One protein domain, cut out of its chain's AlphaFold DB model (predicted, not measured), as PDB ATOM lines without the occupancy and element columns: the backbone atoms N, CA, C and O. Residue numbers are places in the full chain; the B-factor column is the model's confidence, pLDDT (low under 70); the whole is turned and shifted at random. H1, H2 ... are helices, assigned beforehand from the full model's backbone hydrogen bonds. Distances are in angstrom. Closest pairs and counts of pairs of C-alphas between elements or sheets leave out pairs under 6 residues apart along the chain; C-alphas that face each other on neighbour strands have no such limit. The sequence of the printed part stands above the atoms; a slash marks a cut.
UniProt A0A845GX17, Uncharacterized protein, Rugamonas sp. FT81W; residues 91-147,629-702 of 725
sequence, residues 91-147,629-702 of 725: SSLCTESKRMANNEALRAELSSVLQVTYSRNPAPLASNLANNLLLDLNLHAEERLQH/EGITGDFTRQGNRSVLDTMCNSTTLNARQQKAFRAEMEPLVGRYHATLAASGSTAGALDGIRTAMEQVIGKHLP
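Overview. This is residues 91 to 147 and 629 to 702 of the 725 residues of an uncharacterized protein of Rugamonas sp. FT81W (UniProt A0A845GX17). Two long helices, H7 and H8, lie side by side as a hairpin, and the longest helix, H4, crosses H8 steeply. H1 and H6 pack on H4, H5 packs on H7, and the short H2 and H3 lie farthest out. The printed part has 131 residues, with eight named helices, H1 to H8 along the chain, and no named strand: all helix. It is compact, with a radius of gyration of the C-alphas of 14.2 A and spans of 42 by 36 by 27 A.

Arrangement. Start at the hub, H4, residues 125 to 147, which touches six helices. With residues 125 to 134 alone it touches residues 690 to 698 of H8, residues 683 to 700, at a steep tilt of 55 degrees; the closest C-alphas, of Ala 126 and Glu 694, are 5.0 A apart. H7, residues 655 to 676, forms a hairpin with H8, opposite ways at a shallow tilt of 5 degrees; C-alphas 661 and 700 come closest, at 6.2 A. At Val 643 in H6, residues 643 to 648, look for the closest C-alphas to H1, residues 91 to 102, and to residues 132 to 136 of H4, the only part of H4 that touches H6: Cys 94 at 5.0 A and Leu 133 at 5.5 A. H5, residues 631 to 635, touches H7 at residues 669 to 673 alone, closest at C-alphas 632 and 670, 5.4 A. H3, residues 113 to 117, touches H4 at residues 128 to 132 alone, closest at C-alphas 114 and 132, 7.1 A. H2, residues 105 to 108, touches H1 only at the corner and only just, with 3 pairs of C-alphas within 8 A, the closest those of Met 100 and Arg 107, 6.5 A. Every O i to N i+4 pair is within hydrogen-bond range in H3, H4, H5, H6 and H8, against 7 of 8 in H1 and 16 of 18 in H7; H2 is too short for one, and its single O i to N i+3 pair is not within range.

Along the chain. Find C-alpha 125 at (8.744, 17.630, 11.497); H4 runs 33.2 A from there. H7 runs 31.0 A with a kink of 26 degrees near residue 664, and H8 26.1 A to C-alpha 700 at (5.693, 29.376, 11.820).

Size, cuts and confidence. Residues 148 to 628 are not printed, and C-alphas 147 and 629 are 12.8 A apart across the cut. Of the links printed whole, none is long. Mean pLDDT of the printed part is 78.9; look for low confidence at residues 103 to 122, for instance.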
ATOM      1  N   SER A  91      -9.029  11.662   9.124       62.81
ATOM      2  CA  SER A  91      -9.151  11.637  10.590       62.81
ATOM      3  C   SER A  91      -7.818  11.321  11.291       62.81
ATOM      4  O   SER A  91      -7.413  12.040  12.211       62.81
ATOM      5  N   SER A  92      -7.073  10.318  10.810       67.69
ATOM      6  CA  SER A  92      -5.733   9.979  11.317       67.69
ATOM      7  C   SER A  92      -4.716  11.078  11.014       67.69
ATOM      8  O   SER A  92      -3.938  11.443  11.891       67.69
ATOM      9  N   LEU A  93      -4.744  11.654   9.807       74.69
ATOM     10  CA  LEU A  93      -3.839  12.732   9.395       74.69
ATOM     11  C   LEU A  93      -4.054  14.008  10.214       74.69
ATOM     12  O   LEU A  93      -3.076  14.603  10.668       74.69
ATOM     13  N   CYS A  94      -5.301  14.410  10.474       75.31
ATOM     14  CA  CYS A  94      -5.606  15.535  11.357       75.31
ATOM     15  C   CYS A  94      -5.253  15.221  12.816       75.31
ATOM     16  O   CYS A  94      -4.630  16.046  13.482       75.31
ATOM     17  N   THR A  95      -5.565  14.022  13.317       73.69
ATOM     18  CA  THR A  95      -5.204  13.609  14.687       73.69
ATOM     19  C   THR A  95      -3.690  13.630  14.902       73.69
ATOM     20  O   THR A  95      -3.216  14.183  15.896       73.69
ATOM     21  N   GLU A  96      -2.919  13.093  13.958       74.81
ATOM     22  CA  GLU A  96      -1.463  13.030  14.051       74.81
ATOM     23  C   GLU A  96      -0.815  14.399  13.821       74.81
ATOM     24  O   GLU A  96       0.029  14.820  14.609       74.81
ATOM     25  N   SER A  97      -1.286  15.181  12.846       80.12
ATOM     26  CA  SER A  97      -0.814  16.562  12.652       80.12
ATOM     27  C   SER A  97      -1.120  17.443  13.870       80.12
ATOM     28  O   SER A  97      -0.305  18.290  14.238       80.12
ATOM     29  N   LYS A  98      -2.237  17.199  14.574       79.88
ATOM     30  CA  LYS A  98      -2.557  17.844  15.858       79.88
ATOM     31  C   LYS A  98      -1.623  17.403  16.987       79.88
ATOM     32  O   LYS A  98      -1.309  18.230  17.839       79.88
ATOM     33  N   ARG A  99      -1.162  16.147  17.027       75.69
ATOM     34  CA  ARG A  99      -0.130  15.698  17.985       75.69
ATOM     35  C   ARG A  99       1.203  16.392  17.679       75.69
ATOM     36  O   ARG A  99       1.749  17.070  18.546       75.69
ATOM     37  N   MET A 100       1.657  16.321  16.430       78.06
ATOM     38  CA  MET A 100       2.925  16.880  15.941       78.06
ATOM     39  C   MET A 100       3.058  18.400  16.110       78.06
ATOM     40  O   MET A 100       4.101  18.890  16.553       78.06
ATOM     41  N   ALA A 101       2.002  19.153  15.791       77.38
ATOM     42  CA  ALA A 101       2.002  20.609  15.909       77.38
ATOM     43  C   ALA A 101       1.946  21.106  17.366       77.38
ATOM     44  O   ALA A 101       2.324  22.245  17.618       77.38
ATOM     45  N   ASN A 102       1.486  20.287  18.324       73.81
ATOM     46  CA  ASN A 102       1.183  20.738  19.693       73.81
ATOM     47  C   ASN A 102       1.973  20.026  20.812       73.81
ATOM     48  O   ASN A 102       1.863  20.438  21.964       73.81
ATOM     49  N   ASN A 103       2.755  18.980  20.521       66.44
ATOM     50  CA  ASN A 103       3.576  18.272  21.511       66.44
ATOM     51  C   ASN A 103       5.025  18.127  21.022       66.44
ATOM     52  O   ASN A 103       5.274  17.675  19.906       66.44
ATOM     53  N   GLU A 104       5.982  18.517  21.865       51.53
ATOM     54  CA  GLU A 104       7.411  18.502  21.544       51.53
ATOM     55  C   GLU A 104       8.096  17.161  21.853       51.53
ATOM     56  O   GLU A 104       8.955  16.729  21.089       51.53
ATOM     57  N   ALA A 105       7.671  16.452  22.903       49.69
ATOM     58  CA  ALA A 105       8.273  15.181  23.315       49.69
ATOM     59  C   ALA A 105       7.927  14.018  22.364       49.69
ATOM     60  O   ALA A 105       8.760  13.149  22.120       49.69
ATOM     61  N   LEU A 106       6.726  14.029  21.771       49.16
ATOM     62  CA  LEU A 106       6.306  13.018  20.787       49.16
ATOM     63  C   LEU A 106       7.062  13.110  19.449       49.16
ATOM     64  O   LEU A 106       7.012  12.172  18.662       49.16
ATOM     65  N   ARG A 107       7.818  14.188  19.195       52.75
ATOM     66  CA  ARG A 107       8.602  14.373  17.956       52.75
ATOM     67  C   ARG A 107       9.756  13.367  17.805       52.75
ATOM     68  O   ARG A 107      10.364  13.316  16.740       52.75
ATOM     69  N   ALA A 108      10.055  12.598  18.855       43.81
ATOM     70  CA  ALA A 108      11.065  11.542  18.875       43.81
ATOM     71  C   ALA A 108      10.486  10.109  18.821       43.81
ATOM     72  O   ALA A 108      11.261   9.167  18.664       43.81
ATOM     73  N   GLU A 109       9.162   9.911  18.909       45.91
ATOM     74  CA  GLU A 109       8.554   8.615  18.571       45.91
ATOM     75  C   GLU A 109       8.406   8.532  17.039       45.91
ATOM     76  O   GLU A 109       7.611   9.239  16.425       45.91
ATOM     77  N   LEU A 110       9.256   7.709  16.414       45.66
ATOM     78  CA  LEU A 110       9.591   7.718  14.979       45.66
ATOM     79  C   LEU A 110       8.497   7.115  14.069       45.66
ATOM     80  O   LEU A 110       8.773   6.212  13.278       45.66
ATOM     81  N   SER A 111       7.241   7.543  14.217       53.53
ATOM     82  CA  SER A 111       6.101   6.897  13.563       53.53
ATOM     83  C   SER A 111       4.980   7.871  13.153       53.53
ATOM     84  O   SER A 111       3.857   7.779  13.648       53.53
ATOM     85  N   SER A 112       5.251   8.798  12.229       55.50
ATOM     86  CA  SER A 112       4.180   9.551  11.553       55.50
ATOM     87  C   SER A 112       3.298   8.623  10.712       55.50
ATOM     88  O   SER A 112       3.793   7.614  10.215       55.50
ATOM     89  N   VAL A 113       2.025   8.969  10.459       63.06
ATOM     90  CA  VAL A 113       1.156   8.189   9.541       63.06
ATOM     91  C   VAL A 113       1.894   7.860   8.239       63.06
ATOM     92  O   VAL A 113       1.896   6.718   7.798       63.06
ATOM     93  N   LEU A 114       2.612   8.824   7.665       62.69
ATOM     94  CA  LEU A 114       3.371   8.615   6.437       62.69
ATOM     95  C   LEU A 114       4.590   7.705   6.594       62.69
ATOM     96  O   LEU A 114       4.866   6.908   5.704       62.69
ATOM     97  N   GLN A 115       5.309   7.775   7.710       60.00
ATOM     98  CA  GLN A 115       6.432   6.870   7.961       60.00
ATOM     99  C   GLN A 115       5.954   5.420   8.133       60.00
ATOM    100  O   GLN A 115       6.562   4.455   7.677       60.00
ATOM    101  N   VAL A 116       4.802   5.286   8.771       57.88
ATOM    102  CA  VAL A 116       4.186   4.026   9.175       57.88
ATOM    103  C   VAL A 116       3.460   3.368   7.987       57.88
ATOM    104  O   VAL A 116       3.476   2.149   7.858       57.88
ATOM    105  N   THR A 117       2.885   4.153   7.071       59.12
ATOM    106  CA  THR A 117       2.183   3.673   5.862       59.12
ATOM    107  C   THR A 117       3.069   3.638   4.601       59.12
ATOM    108  O   THR A 117       2.879   2.764   3.755       59.12
ATOM    109  N   TYR A 118       4.036   4.554   4.451       63.41
ATOM    110  CA  TYR A 118       4.808   4.735   3.207       63.41
ATOM    111  C   TYR A 118       6.341   4.629   3.361       63.41
ATOM    112  O   TYR A 118       6.984   4.163   2.427       63.41
ATOM    113  N   SER A 119       6.965   5.025   4.484       52.66
ATOM    114  CA  SER A 119       8.442   5.048   4.585       52.66
ATOM    115  C   SER A 119       9.011   4.839   5.987       52.66
ATOM    116  O   SER A 119       8.971   5.725   6.834       52.66
ATOM    117  N   ARG A 120       9.701   3.715   6.210       56.47
ATOM    118  CA  ARG A 120      10.333   3.377   7.504       56.47
ATOM    119  C   ARG A 120      11.464   4.326   7.952       56.47
ATOM    120  O   ARG A 120      12.058   4.092   9.002       56.47
ATOM    121  N   ASN A 121      11.780   5.366   7.178       58.75
ATOM    122  CA  ASN A 121      12.853   6.315   7.457       58.75
ATOM    123  C   ASN A 121      12.318   7.591   8.134       58.75
ATOM    124  O   ASN A 121      11.338   8.172   7.657       58.75
ATOM    125  N   PRO A 122      12.965   8.094   9.203       62.31
ATOM    126  CA  PRO A 122      12.571   9.354   9.818       62.31
ATOM    127  C   PRO A 122      12.765  10.548   8.873       62.31
ATOM    128  O   PRO A 122      13.694  10.596   8.071       62.31
ATOM    129  N   ALA A 123      11.892  11.544   9.022       70.00
ATOM    130  CA  ALA A 123      11.878  12.788   8.260       70.00
ATOM    131  C   ALA A 123      11.666  13.978   9.218       70.00
ATOM    132  O   ALA A 123      11.036  13.794  10.266       70.00
ATOM    133  N   PRO A 124      12.152  15.193   8.892       78.44
ATOM    134  CA  PRO A 124      11.935  16.382   9.717       78.44
ATOM    135  C   PRO A 124      10.448  16.674   9.960       78.44
ATOM    136  O   PRO A 124       9.609  16.412   9.096       78.44
ATOM    137  N   LEU A 125      10.121  17.286  11.104       77.62
ATOM    138  CA  LEU A 125       8.744  17.630  11.497       77.62
ATOM    139  C   LEU A 125       7.997  18.400  10.399       77.62
ATOM    140  O   LEU A 125       6.872  18.046  10.053       77.62
ATOM    141  N   ALA A 126       8.645  19.415   9.821       83.50
ATOM    142  CA  ALA A 126       8.064  20.223   8.755       83.50
ATOM    143  C   ALA A 126       7.760  19.409   7.485       83.50
ATOM    144  O   ALA A 126       6.756  19.672   6.832       83.50
ATOM    145  N   SER A 127       8.566  18.386   7.179       84.38
ATOM    146  CA  SER A 127       8.335  17.477   6.050       84.38
ATOM    147  C   SER A 127       7.197  16.497   6.331       84.38
ATOM    148  O   SER A 127       6.335  16.302   5.479       84.38
ATOM    149  N   ASN A 128       7.107  15.941   7.545       80.94
ATOM    150  CA  ASN A 128       5.956  15.122   7.945       80.94
ATOM    151  C   ASN A 128       4.636  15.910   7.871       80.94
ATOM    152  O   ASN A 128       3.667  15.432   7.287       80.94
ATOM    153  N   LEU A 129       4.607  17.137   8.401       84.88
ATOM    154  CA  LEU A 129       3.427  18.006   8.354       84.88
ATOM    155  C   LEU A 129       3.081  18.463   6.925       84.88
ATOM    156  O   LEU A 129       1.909  18.440   6.552       84.88
ATOM    157  N   ALA A 130       4.079  18.819   6.104       88.50
ATOM    158  CA  ALA A 130       3.861  19.170   4.700       88.50
ATOM    159  C   ALA A 130       3.279  17.989   3.914       88.50
ATOM    160  O   ALA A 130       2.254  18.135   3.256       88.50
ATOM    161  N   ASN A 131       3.880  16.803   4.021       86.31
ATOM    162  CA  ASN A 131       3.401  15.625   3.307       86.31
ATOM    163  C   ASN A 131       2.023  15.149   3.812       86.31
ATOM    164  O   ASN A 131       1.224  14.688   2.997       86.31
ATOM    165  N   ASN A 132       1.707  15.289   5.111       85.69
ATOM    166  CA  ASN A 132       0.357  15.025   5.635       85.69
ATOM    167  C   ASN A 132      -0.674  15.949   4.964       85.69
ATOM    168  O   ASN A 132      -1.756  15.493   4.601       85.69
ATOM    169  N   LEU A 133      -0.332  17.230   4.769       89.50
ATOM    170  CA  LEU A 133      -1.179  18.179   4.051       89.50
ATOM    171  C   LEU A 133      -1.302  17.827   2.559       89.50
ATOM    172  O   LEU A 133      -2.407  17.861   2.033       89.50
ATOM    173  N   LEU A 134      -0.217  17.455   1.871       89.88
ATOM    174  CA  LEU A 134      -0.286  17.059   0.454       89.88
ATOM    175  C   LEU A 134      -1.174  15.824   0.225       89.88
ATOM    176  O   LEU A 134      -1.883  15.747  -0.778       89.88
ATOM    177  N   LEU A 135      -1.170  14.888   1.175       86.12
ATOM    178  CA  LEU A 135      -2.044  13.720   1.166       86.12
ATOM    179  C   LEU A 135      -3.516  14.091   1.444       86.12
ATOM    180  O   LEU A 135      -4.397  13.591   0.753       86.12
ATOM    181  N   ASP A 136      -3.786  15.006   2.380       86.25
ATOM    182  CA  ASP A 136      -5.128  15.563   2.642       86.25
ATOM    183  C   ASP A 136      -5.695  16.318   1.417       86.25
ATOM    184  O   ASP A 136      -6.870  16.177   1.077       86.25
ATOM    185  N   LEU A 137      -4.840  17.034   0.677       88.94
ATOM    186  CA  LEU A 137      -5.197  17.693  -0.588       88.94
ATOM    187  C   LEU A 137      -5.542  16.682  -1.698       88.94
ATOM    188  O   LEU A 137      -6.537  16.861  -2.397       88.94
ATOM    189  N   ASN A 138      -4.767  15.599  -1.852       87.31
ATOM    190  CA  ASN A 138      -5.095  14.532  -2.811       87.31
ATOM    191  C   ASN A 138      -6.369  13.758  -2.408       87.31
ATOM    192  O   ASN A 138      -7.188  13.450  -3.272       87.31
ATOM    193  N   LEU A 139      -6.580  13.484  -1.112       82.31
ATOM    194  CA  LEU A 139      -7.816  12.869  -0.606       82.31
ATOM    195  C   LEU A 139      -9.047  13.708  -0.966       82.31
ATOM    196  O   LEU A 139     -10.020  13.154  -1.479       82.31
ATOM    197  N   HIS A 140      -8.976  15.026  -0.758       82.94
ATOM    198  CA  HIS A 140     -10.053  15.963  -1.075       82.94
ATOM    199  C   HIS A 140     -10.281  16.149  -2.585       82.94
ATOM    200  O   HIS A 140     -11.425  16.237  -3.036       82.94
ATOM    201  N   ALA A 141      -9.216  16.134  -3.392       85.25
ATOM    202  CA  ALA A 141      -9.343  16.082  -4.847       85.25
ATOM    203  C   ALA A 141     -10.079  14.809  -5.297       85.25
ATOM    204  O   ALA A 141     -10.987  14.886  -6.121       85.25
ATOM    205  N   GLU A 142      -9.767  13.654  -4.703       85.06
ATOM    206  CA  GLU A 142     -10.480  12.405  -4.985       85.06
ATOM    207  C   GLU A 142     -11.918  12.401  -4.439       85.06
ATOM    208  O   GLU A 142     -12.789  11.820  -5.074       85.06
ATOM    209  N   GLU A 143     -12.214  13.035  -3.292       78.31
ATOM    210  CA  GLU A 143     -13.592  13.252  -2.782       78.31
ATOM    211  C   GLU A 143     -14.464  13.946  -3.837       78.31
ATOM    212  O   GLU A 143     -15.485  13.402  -4.260       78.31
ATOM    213  N   ARG A 144     -14.022  15.109  -4.324       82.62
ATOM    214  CA  ARG A 144     -14.775  15.902  -5.306       82.62
ATOM    215  C   ARG A 144     -14.817  15.255  -6.693       82.62
ATOM    216  O   ARG A 144     -15.836  15.353  -7.381       82.62
ATOM    217  N   LEU A 145     -13.743  14.571  -7.091       84.62
ATOM    218  CA  LEU A 145     -13.666  13.829  -8.351       84.62
ATOM    219  C   LEU A 145     -14.679  12.689  -8.399       84.62
ATOM    220  O   LEU A 145     -15.449  12.609  -9.351       84.62
ATOM    221  N   GLN A 146     -14.708  11.831  -7.377       80.19
ATOM    222  CA  GLN A 146     -15.627  10.696  -7.369       80.19
ATOM    223  C   GLN A 146     -17.092  11.154  -7.337       80.19
ATOM    224  O   GLN A 146     -17.880  10.655  -8.131       80.19
ATOM    225  N   HIS A 147     -17.428  12.163  -6.522       76.62
ATOM    226  CA  HIS A 147     -18.770  12.760  -6.498       76.62
ATOM    227  C   HIS A 147     -19.206  13.279  -7.879       76.62
ATOM    228  O   HIS A 147     -20.340  13.062  -8.302       76.62
ATOM    229  N   GLU A 629     -13.225  22.673 -10.128       88.12
ATOM    230  CA  GLU A 629     -13.780  24.034 -10.084       88.12
ATOM    231  C   GLU A 629     -13.920  24.555  -8.640       88.12
ATOM    232  O   GLU A 629     -14.694  24.056  -7.824       88.12
ATOM    233  N   GLY A 630     -13.147  25.589  -8.295       84.19
ATOM    234  CA  GLY A 630     -13.200  26.224  -6.973       84.19
ATOM    235  C   GLY A 630     -12.605  25.404  -5.817       84.19
ATOM    236  O   GLY A 630     -12.601  25.904  -4.691       84.19
ATOM    237  N   ILE A 631     -12.043  24.213  -6.071       87.88
ATOM    238  CA  ILE A 631     -11.519  23.266  -5.060       87.88
ATOM    239  C   ILE A 631     -10.619  23.909  -3.992       87.88
ATOM    240  O   ILE A 631     -10.693  23.570  -2.815       87.88
ATOM    241  N   THR A 632      -9.798  24.891  -4.366       89.31
ATOM    242  CA  THR A 632      -8.952  25.638  -3.424       89.31
ATOM    243  C   THR A 632      -9.769  26.455  -2.430       89.31
ATOM    244  O   THR A 632      -9.545  26.331  -1.232       89.31
ATOM    245  N   GLY A 633     -10.710  27.274  -2.911       84.88
ATOM    246  CA  GLY A 633     -11.553  28.110  -2.048       84.88
ATOM    247  C   GLY A 633     -12.560  27.294  -1.237       84.88
ATOM    248  O   GLY A 633     -13.007  27.740  -0.182       84.88
ATOM    249  N   ASP A 634     -12.874  26.087  -1.711       83.31
ATOM    250  CA  ASP A 634     -13.591  25.079  -0.949       83.31
ATOM    251  C   ASP A 634     -12.719  24.555   0.200       83.31
ATOM    252  O   ASP A 634     -13.039  24.831   1.353       83.31
ATOM    253  N   PHE A 635     -11.570  23.924  -0.086       84.44
ATOM    254  CA  PHE A 635     -10.652  23.340   0.906       84.44
ATOM    255  C   PHE A 635     -10.161  24.332   1.971       84.44
ATOM    256  O   PHE A 635     -10.056  23.969   3.147       84.44
ATOM    257  N   THR A 636      -9.855  25.579   1.597       86.06
ATOM    258  CA  THR A 636      -9.325  26.579   2.539       86.06
ATOM    259  C   THR A 636     -10.400  27.213   3.424       86.06
ATOM    260  O   THR A 636     -10.049  27.962   4.337       86.06
ATOM    261  N   ARG A 637     -11.697  26.933   3.226       80.25
ATOM    262  CA  ARG A 637     -12.774  27.470   4.075       80.25
ATOM    263  C   ARG A 637     -12.540  27.120   5.558       80.25
ATOM    264  O   ARG A 637     -12.127  26.015   5.906       80.25
ATOM    265  N   GLN A 638     -12.760  28.088   6.451       72.81
ATOM    266  CA  GLN A 638     -12.629  27.871   7.898       72.81
ATOM    267  C   GLN A 638     -13.680  26.869   8.394       72.81
ATOM    268  O   GLN A 638     -14.830  26.929   7.965       72.81
ATOM    269  N   GLY A 639     -13.295  25.973   9.309       66.69
ATOM    270  CA  GLY A 639     -14.188  24.950   9.863       66.69
ATOM    271  C   GLY A 639     -14.202  23.623   9.095       66.69
ATOM    272  O   GLY A 639     -14.816  22.671   9.565       66.69
ATOM    273  N   ASN A 640     -13.475  23.514   7.976       65.81
ATOM    274  CA  ASN A 640     -13.360  22.295   7.159       65.81
ATOM    275  C   ASN A 640     -12.630  21.113   7.831       65.81
ATOM    276  O   ASN A 640     -12.522  20.040   7.228       65.81
ATOM    277  N   ARG A 641     -12.061  21.307   9.032       71.50
ATOM    278  CA  ARG A 641     -11.343  20.273   9.808       71.50
ATOM    279  C   ARG A 641     -10.213  19.562   9.032       71.50
ATOM    280  O   ARG A 641      -9.899  18.408   9.316       71.50
ATOM    281  N   SER A 642      -9.619  20.233   8.043       81.75
ATOM    282  CA  SER A 642      -8.493  19.728   7.247       81.75
ATOM    283  C   SER A 642      -7.181  19.740   8.039       81.75
ATOM    284  O   SER A 642      -7.099  20.312   9.133       81.75
ATOM    285  N   VAL A 643      -6.121  19.150   7.486       83.69
ATOM    286  CA  VAL A 643      -4.765  19.218   8.053       83.69
ATOM    287  C   VAL A 643      -4.277  20.670   8.089       83.69
ATOM    288  O   VAL A 643      -3.677  21.087   9.080       83.69
ATOM    289  N   LEU A 644      -4.614  21.479   7.074       89.44
ATOM    290  CA  LEU A 644      -4.348  22.923   7.082       89.44
ATOM    291  C   LEU A 644      -5.055  23.609   8.254       89.44
ATOM    292  O   LEU A 644      -4.401  24.303   9.028       89.44
ATOM    293  N   ASP A 645      -6.366  23.403   8.413       85.00
ATOM    294  CA  ASP A 645      -7.137  24.038   9.488       85.00
ATOM    295  C   ASP A 645      -6.659  23.559  10.873       85.00
ATOM    296  O   ASP A 645      -6.565  24.339  11.816       85.00
ATOM    297  N   THR A 646      -6.240  22.298  10.983       85.38
ATOM    298  CA  THR A 646      -5.627  21.726  12.191       85.38
ATOM    299  C   THR A 646      -4.293  22.392  12.546       85.38
ATOM    300  O   THR A 646      -4.060  22.692  13.717       85.38
ATOM    301  N   MET A 647      -3.422  22.658  11.564       87.38
ATOM    302  CA  MET A 647      -2.168  23.391  11.786       87.38
ATOM    303  C   MET A 647      -2.420  24.876  12.082       87.38
ATOM    304  O   MET A 647      -1.821  25.421  13.008       87.38
ATOM    305  N   CYS A 648      -3.342  25.523  11.360       86.62
ATOM    306  CA  CYS A 648      -3.753  26.905  11.621       86.62
ATOM    307  C   CYS A 648      -4.305  27.089  13.038       86.62
ATOM    308  O   CYS A 648      -4.045  28.116  13.650       86.62
ATOM    309  N   ASN A 649      -5.028  26.101  13.568       80.75
ATOM    310  CA  ASN A 649      -5.606  26.123  14.911       80.75
ATOM    311  C   ASN A 649      -4.702  25.441  15.967       80.75
ATOM    312  O   ASN A 649      -5.184  25.007  17.016       80.75
ATOM    313  N   SER A 650      -3.389  25.336  15.708       79.06
ATOM    314  CA  SER A 650      -2.403  24.860  16.688       79.06
ATOM    315  C   SER A 650      -2.352  25.764  17.925       79.06
ATOM    316  O   SER A 650      -2.356  26.992  17.822       79.06
ATOM    317  N   THR A 651      -2.209  25.151  19.103       67.75
ATOM    318  CA  THR A 651      -2.037  25.846  20.389       67.75
ATOM    319  C   THR A 651      -0.677  26.535  20.532       67.75
ATOM    320  O   THR A 651      -0.475  27.266  21.496       67.75
ATOM    321  N   THR A 652       0.256  26.315  19.599       74.62
ATOM    322  CA  THR A 652       1.564  26.998  19.561       74.62
ATOM    323  C   THR A 652       1.514  28.351  18.841       74.62
ATOM    324  O   THR A 652       2.403  29.181  19.030       74.62
ATOM    325  N   LEU A 653       0.468  28.603  18.045       81.69
ATOM    326  CA  LEU A 653       0.304  29.823  17.260       81.69
ATOM    327  C   LEU A 653      -0.682  30.778  17.944       81.69
ATOM    328  O   LEU A 653      -1.848  30.439  18.138       81.69
ATOM    329  N   ASN A 654      -0.268  32.015  18.228       87.19
ATOM    330  CA  ASN A 654      -1.212  33.077  18.589       87.19
ATOM    331  C   ASN A 654      -1.983  33.579  17.351       87.19
ATOM    332  O   ASN A 654      -1.501  33.455  16.227       87.19
ATOM    333  N   ALA A 655      -3.145  34.214  17.534       87.56
ATOM    334  CA  ALA A 655      -4.037  34.620  16.435       87.56
ATOM    335  C   ALA A 655      -3.372  35.451  15.307       87.56
ATOM    336  O   ALA A 655      -3.793  35.380  14.151       87.56
ATOM    337  N   ARG A 656      -2.304  36.216  15.598       90.38
ATOM    338  CA  ARG A 656      -1.525  36.932  14.570       90.38
ATOM    339  C   ARG A 656      -0.638  35.979  13.763       90.38
ATOM    340  O   ARG A 656      -0.558  36.133  12.547       90.38
ATOM    341  N   GLN A 657       0.000  35.006  14.416       89.31
ATOM    342  CA  GLN A 657       0.767  33.946  13.749       89.31
ATOM    343  C   GLN A 657      -0.153  33.031  12.935       89.31
ATOM    344  O   GLN A 657       0.141  32.777  11.776       89.31
ATOM    345  N   GLN A 658      -1.305  32.623  13.485       89.81
ATOM    346  CA  GLN A 658      -2.311  31.814  12.780       89.81
ATOM    347  C   GLN A 658      -2.736  32.474  11.459       89.81
ATOM    348  O   GLN A 658      -2.725  31.834  10.407       89.81
ATOM    349  N   LYS A 659      -3.035  33.785  11.491       90.62
ATOM    350  CA  LYS A 659      -3.374  34.566  10.292       90.62
ATOM    351  C   LYS A 659      -2.212  34.662   9.294       90.62
ATOM    352  O   LYS A 659      -2.457  34.593   8.094       90.62
ATOM    353  N   ALA A 660      -0.973  34.822   9.764       92.50
ATOM    354  CA  ALA A 660       0.205  34.909   8.898       92.50
ATOM    355  C   ALA A 660       0.544  33.560   8.237       92.50
ATOM    356  O   ALA A 660       0.695  33.502   7.021       92.50
ATOM    357  N   PHE A 661       0.576  32.473   9.013       92.81
ATOM    358  CA  PHE A 661       0.766  31.108   8.520       92.81
ATOM    359  C   PHE A 661      -0.284  30.745   7.464       92.81
ATOM    360  O   PHE A 661       0.066  30.315   6.369       92.81
ATOM    361  N   ARG A 662      -1.567  31.002   7.750       92.19
ATOM    362  CA  ARG A 662      -2.669  30.766   6.807       92.19
ATOM    363  C   ARG A 662      -2.493  31.564   5.506       92.19
ATOM    364  O   ARG A 662      -2.558  30.975   4.434       92.19
ATOM    365  N   ALA A 663      -2.173  32.858   5.591       93.94
ATOM    366  CA  ALA A 663      -1.945  33.711   4.419       93.94
ATOM    367  C   ALA A 663      -0.719  33.308   3.569       93.94
ATOM    368  O   ALA A 663      -0.676  33.618   2.380       93.94
ATOM    369  N   GLU A 664       0.267  32.620   4.150       95.88
ATOM    370  CA  GLU A 664       1.423  32.076   3.423       95.88
ATOM    371  C   GLU A 664       1.156  30.669   2.852       95.88
ATOM    372  O   GLU A 664       1.684  30.330   1.793       95.88
ATOM    373  N   MET A 665       0.302  29.867   3.499       95.00
ATOM    374  CA  MET A 665      -0.045  28.504   3.070       95.00
ATOM    375  C   MET A 665      -1.149  28.441   2.006       95.00
ATOM    376  O   MET A 665      -1.058  27.622   1.092       95.00
ATOM    377  N   GLU A 666      -2.185  29.281   2.083       94.88
ATOM    378  CA  GLU A 666      -3.312  29.263   1.131       94.88
ATOM    379  C   GLU A 666      -2.873  29.446  -0.344       94.88
ATOM    380  O   GLU A 666      -3.347  28.686  -1.195       94.88
ATOM    381  N   PRO A 667      -1.908  30.329  -0.689       95.81
ATOM    382  CA  PRO A 667      -1.363  30.410  -2.048       95.81
ATOM    383  C   PRO A 667      -0.603  29.149  -2.493       95.81
ATOM    384  O   PRO A 667      -0.602  28.820  -3.681       95.81
ATOM    385  N   LEU A 668       0.042  28.427  -1.568       96.62
ATOM    386  CA  LEU A 668       0.743  27.174  -1.870       96.62
ATOM    387  C   LEU A 668      -0.245  26.026  -2.112       96.62
ATOM    388  O   LEU A 668      -0.053  25.253  -3.047       96.62
ATOM    389  N   VAL A 669      -1.332  25.968  -1.339       95.00
ATOM    390  CA  VAL A 669      -2.469  25.063  -1.580       95.00
ATOM    391  C   VAL A 669      -3.111  25.346  -2.940       95.00
ATOM    392  O   VAL A 669      -3.310  24.424  -3.731       95.00
ATOM    393  N   GLY A 670      -3.347  26.622  -3.266       93.81
ATOM    394  CA  GLY A 670      -3.863  27.026  -4.576       93.81
ATOM    395  C   GLY A 670      -2.961  26.603  -5.734       93.81
ATOM    396  O   GLY A 670      -3.446  26.058  -6.725       93.81
ATOM    397  N   ARG A 671      -1.639  26.771  -5.588       93.75
ATOM    398  CA  ARG A 671      -0.654  26.258  -6.551       93.75
ATOM    399  C   ARG A 671      -0.653  24.731  -6.645       93.75
ATOM    400  O   ARG A 671      -0.472  24.222  -7.747       93.75
ATOM    401  N   TYR A 672      -0.845  24.006  -5.542       93.25
ATOM    402  CA  TYR A 672      -0.871  22.541  -5.549       93.25
ATOM    403  C   TYR A 672      -2.061  22.012  -6.357       93.25
ATOM    404  O   TYR A 672      -1.850  21.298  -7.334       93.25
ATOM    405  N   HIS A 673      -3.287  22.455  -6.053       92.25
ATOM    406  CA  HIS A 673      -4.475  22.085  -6.835       92.25
ATOM    407  C   HIS A 673      -4.360  22.494  -8.311       92.25
ATOM    408  O   HIS A 673      -4.656  21.690  -9.191       92.25
ATOM    409  N   ALA A 674      -3.863  23.704  -8.598       90.25
ATOM    410  CA  ALA A 674      -3.631  24.139  -9.975       90.25
ATOM    411  C   ALA A 674      -2.598  23.261 -10.708       90.25
ATOM    412  O   ALA A 674      -2.716  23.066 -11.912       90.25
ATOM    413  N   THR A 675      -1.614  22.696  -9.996       90.25
ATOM    414  CA  THR A 675      -0.623  21.771 -10.570       90.25
ATOM    415  C   THR A 675      -1.208  20.370 -10.773       90.25
ATOM    416  O   THR A 675      -0.955  19.761 -11.807       90.25
ATOM    417  N   LEU A 676      -2.053  19.873  -9.860       87.75
ATOM    418  CA  LEU A 676      -2.817  18.628 -10.052       87.75
ATOM    419  C   LEU A 676      -3.748  18.689 -11.282       87.75
ATOM    420  O   LEU A 676      -3.977  17.666 -11.933       87.75
ATOM    421  N   ALA A 677      -4.235  19.891 -11.608       83.81
ATOM    422  CA  ALA A 677      -5.066  20.191 -12.772       83.81
ATOM    423  C   ALA A 677      -4.285  20.700 -14.010       83.81
ATOM    424  O   ALA A 677      -4.911  21.048 -15.011       83.81
ATOM    425  N   ALA A 678      -2.944  20.714 -13.996       80.00
ATOM    426  CA  ALA A 678      -2.123  21.199 -15.113       80.00
ATOM    427  C   ALA A 678      -1.636  20.082 -16.053       80.00
ATOM    428  O   ALA A 678      -1.211  19.017 -15.612       80.00
ATOM    429  N   SER A 679      -1.601  20.375 -17.356       57.34
ATOM    430  CA  SER A 679      -1.265  19.451 -18.454       57.34
ATOM    431  C   SER A 679       0.233  19.267 -18.752       57.34
ATOM    432  O   SER A 679       0.591  18.633 -19.743       57.34
ATOM    433  N   GLY A 680       1.118  19.837 -17.931       57.22
ATOM    434  CA  GLY A 680       2.574  19.788 -18.121       57.22
ATOM    435  C   GLY A 680       3.287  18.719 -17.285       57.22
ATOM    436  O   GLY A 680       2.670  17.943 -16.563       57.22
ATOM    437  N   SER A 681       4.625  18.717 -17.322       53.78
ATOM    438  CA  SER A 681       5.456  17.880 -16.442       53.78
ATOM    439  C   SER A 681       5.356  18.351 -14.981       53.78
ATOM    440  O   SER A 681       6.125  19.204 -14.536       53.78
ATOM    441  N   THR A 682       4.405  17.794 -14.231       61.72
ATOM    442  CA  THR A 682       4.014  18.258 -12.889       61.72
ATOM    443  C   THR A 682       5.012  17.938 -11.776       61.72
ATOM    444  O   THR A 682       5.129  18.733 -10.846       61.72
ATOM    445  N   ALA A 683       5.763  16.832 -11.854       59.84
ATOM    446  CA  ALA A 683       6.574  16.314 -10.739       59.84
ATOM    447  C   ALA A 683       7.499  17.367 -10.086       59.84
ATOM    448  O   ALA A 683       7.363  17.661  -8.900       59.84
ATOM    449  N   GLY A 684       8.362  18.024 -10.871       65.88
ATOM    450  CA  GLY A 684       9.275  19.056 -10.353       65.88
ATOM    451  C   GLY A 684       8.576  20.327  -9.842       65.88
ATOM    452  O   GLY A 684       9.127  21.040  -9.004       65.88
ATOM    453  N   ALA A 685       7.350  20.608 -10.298       78.75
ATOM    454  CA  ALA A 685       6.542  21.705  -9.766       78.75
ATOM    455  C   ALA A 685       5.921  21.344  -8.405       78.75
ATOM    456  O   ALA A 685       5.895  22.190  -7.511       78.75
ATOM    457  N   LEU A 686       5.480  20.093  -8.227       84.56
ATOM    458  CA  LEU A 686       4.942  19.574  -6.966       84.56
ATOM    459  C   LEU A 686       6.033  19.474  -5.890       84.56
ATOM    460  O   LEU A 686       5.814  19.947  -4.777       84.56
ATOM    461  N   ASP A 687       7.229  18.979  -6.232       85.12
ATOM    462  CA  ASP A 687       8.400  18.989  -5.338       85.12
ATOM    463  C   ASP A 687       8.727  20.413  -4.851       85.12
ATOM    464  O   ASP A 687       8.881  20.654  -3.651       85.12
ATOM    465  N   GLY A 688       8.760  21.389  -5.767       89.75
ATOM    466  CA  GLY A 688       8.992  22.796  -5.429       89.75
ATOM    467  C   GLY A 688       7.883  23.424  -4.571       89.75
ATOM    468  O   GLY A 688       8.151  24.353  -3.808       89.75
ATOM    469  N   ILE A 689       6.645  22.923  -4.657       92.44
ATOM    470  CA  ILE A 689       5.541  23.328  -3.774       92.44
ATOM    471  C   ILE A 689       5.680  22.667  -2.397       92.44
ATOM    472  O   ILE A 689       5.523  23.367  -1.396       92.44
ATOM    473  N   ARG A 690       6.050  21.377  -2.320       91.00
ATOM    474  CA  ARG A 690       6.336  20.687  -1.050       91.00
ATOM    475  C   ARG A 690       7.403  21.438  -0.262       91.00
ATOM    476  O   ARG A 690       7.148  21.819   0.874       91.00
ATOM    477  N   THR A 691       8.547  21.742  -0.874       92.94
ATOM    478  CA  THR A 691       9.633  22.464  -0.192       92.94
ATOM    479  C   THR A 691       9.248  23.888   0.217       92.94
ATOM    480  O   THR A 691       9.684  24.357   1.268       92.94
ATOM    481  N   ALA A 692       8.366  24.567  -0.523       95.31
ATOM    482  CA  ALA A 692       7.810  25.845  -0.074       95.31
ATOM    483  C   ALA A 692       6.892  25.683   1.158       95.31
ATOM    484  O   ALA A 692       6.975  26.481   2.091       95.31
ATOM    485  N   MET A 693       6.055  24.637   1.204       95.06
ATOM    486  CA  MET A 693       5.227  24.330   2.379       95.06
ATOM    487  C   MET A 693       6.085  23.942   3.591       95.06
ATOM    488  O   MET A 693       5.834  24.428   4.691       95.06
ATOM    489  N   GLU A 694       7.133  23.138   3.398       92.06
ATOM    490  CA  GLU A 694       8.111  22.779   4.436       92.06
ATOM    491  C   GLU A 694       8.783  24.024   5.039       92.06
ATOM    492  O   GLU A 694       8.910  24.127   6.259       92.06
ATOM    493  N   GLN A 695       9.156  25.004   4.208       93.50
ATOM    494  CA  GLN A 695       9.735  26.273   4.660       93.50
ATOM    495  C   GLN A 695       8.740  27.125   5.462       93.50
ATOM    496  O   GLN A 695       9.103  27.656   6.511       93.50
ATOM    497  N   VAL A 696       7.485  27.242   5.014       94.12
ATOM    498  CA  VAL A 696       6.444  27.993   5.743       94.12
ATOM    499  C   VAL A 696       6.098  27.300   7.069       94.12
ATOM    500  O   VAL A 696       6.022  27.961   8.105       94.12
ATOM    501  N   ILE A 697       5.977  25.971   7.085       90.31
ATOM    502  CA  ILE A 697       5.748  25.199   8.315       90.31
ATOM    503  C   ILE A 697       6.929  25.362   9.281       90.31
ATOM    504  O   ILE A 697       6.710  25.747  10.425       90.31
ATOM    505  N   GLY A 698       8.174  25.174   8.831       87.31
ATOM    506  CA  GLY A 698       9.364  25.335   9.679       87.31
ATOM    507  C   GLY A 698       9.581  26.762  10.209       87.31
ATOM    508  O   GLY A 698      10.203  26.938  11.252       87.31
ATOM    509  N   LYS A 699       9.040  27.776   9.522       88.94
ATOM    510  CA  LYS A 699       9.060  29.188   9.938       88.94
ATOM    511  C   LYS A 699       8.029  29.513  11.025       88.94
ATOM    512  O   LYS A 699       8.344  30.275  11.936       88.94
ATOM    513  N   HIS A 700       6.795  29.013  10.907       86.69
ATOM    514  CA  HIS A 700       5.693  29.376  11.820       86.69
ATOM    515  C   HIS A 700       5.480  28.371  12.954       86.69
ATOM    516  O   HIS A 700       5.104  28.783  14.048       86.69
ATOM    517  N   LEU A 701       5.776  27.090  12.722       79.50
ATOM    518  CA  LEU A 701       5.802  26.006  13.711       79.50
ATOM    519  C   LEU A 701       7.264  25.549  13.946       79.50
ATOM    520  O   LEU A 701       7.594  24.392  13.665       79.50
ATOM    521  N   PRO A 702       8.174  26.444  14.386       63.78
ATOM    522  CA  PRO A 702       9.591  26.128  14.494       63.78
ATOM    523  C   PRO A 702       9.867  25.059  15.555       63.78
ATOM    524  O   PRO A 702       9.139  24.897  16.535       63.78
TER     525      PRO A 702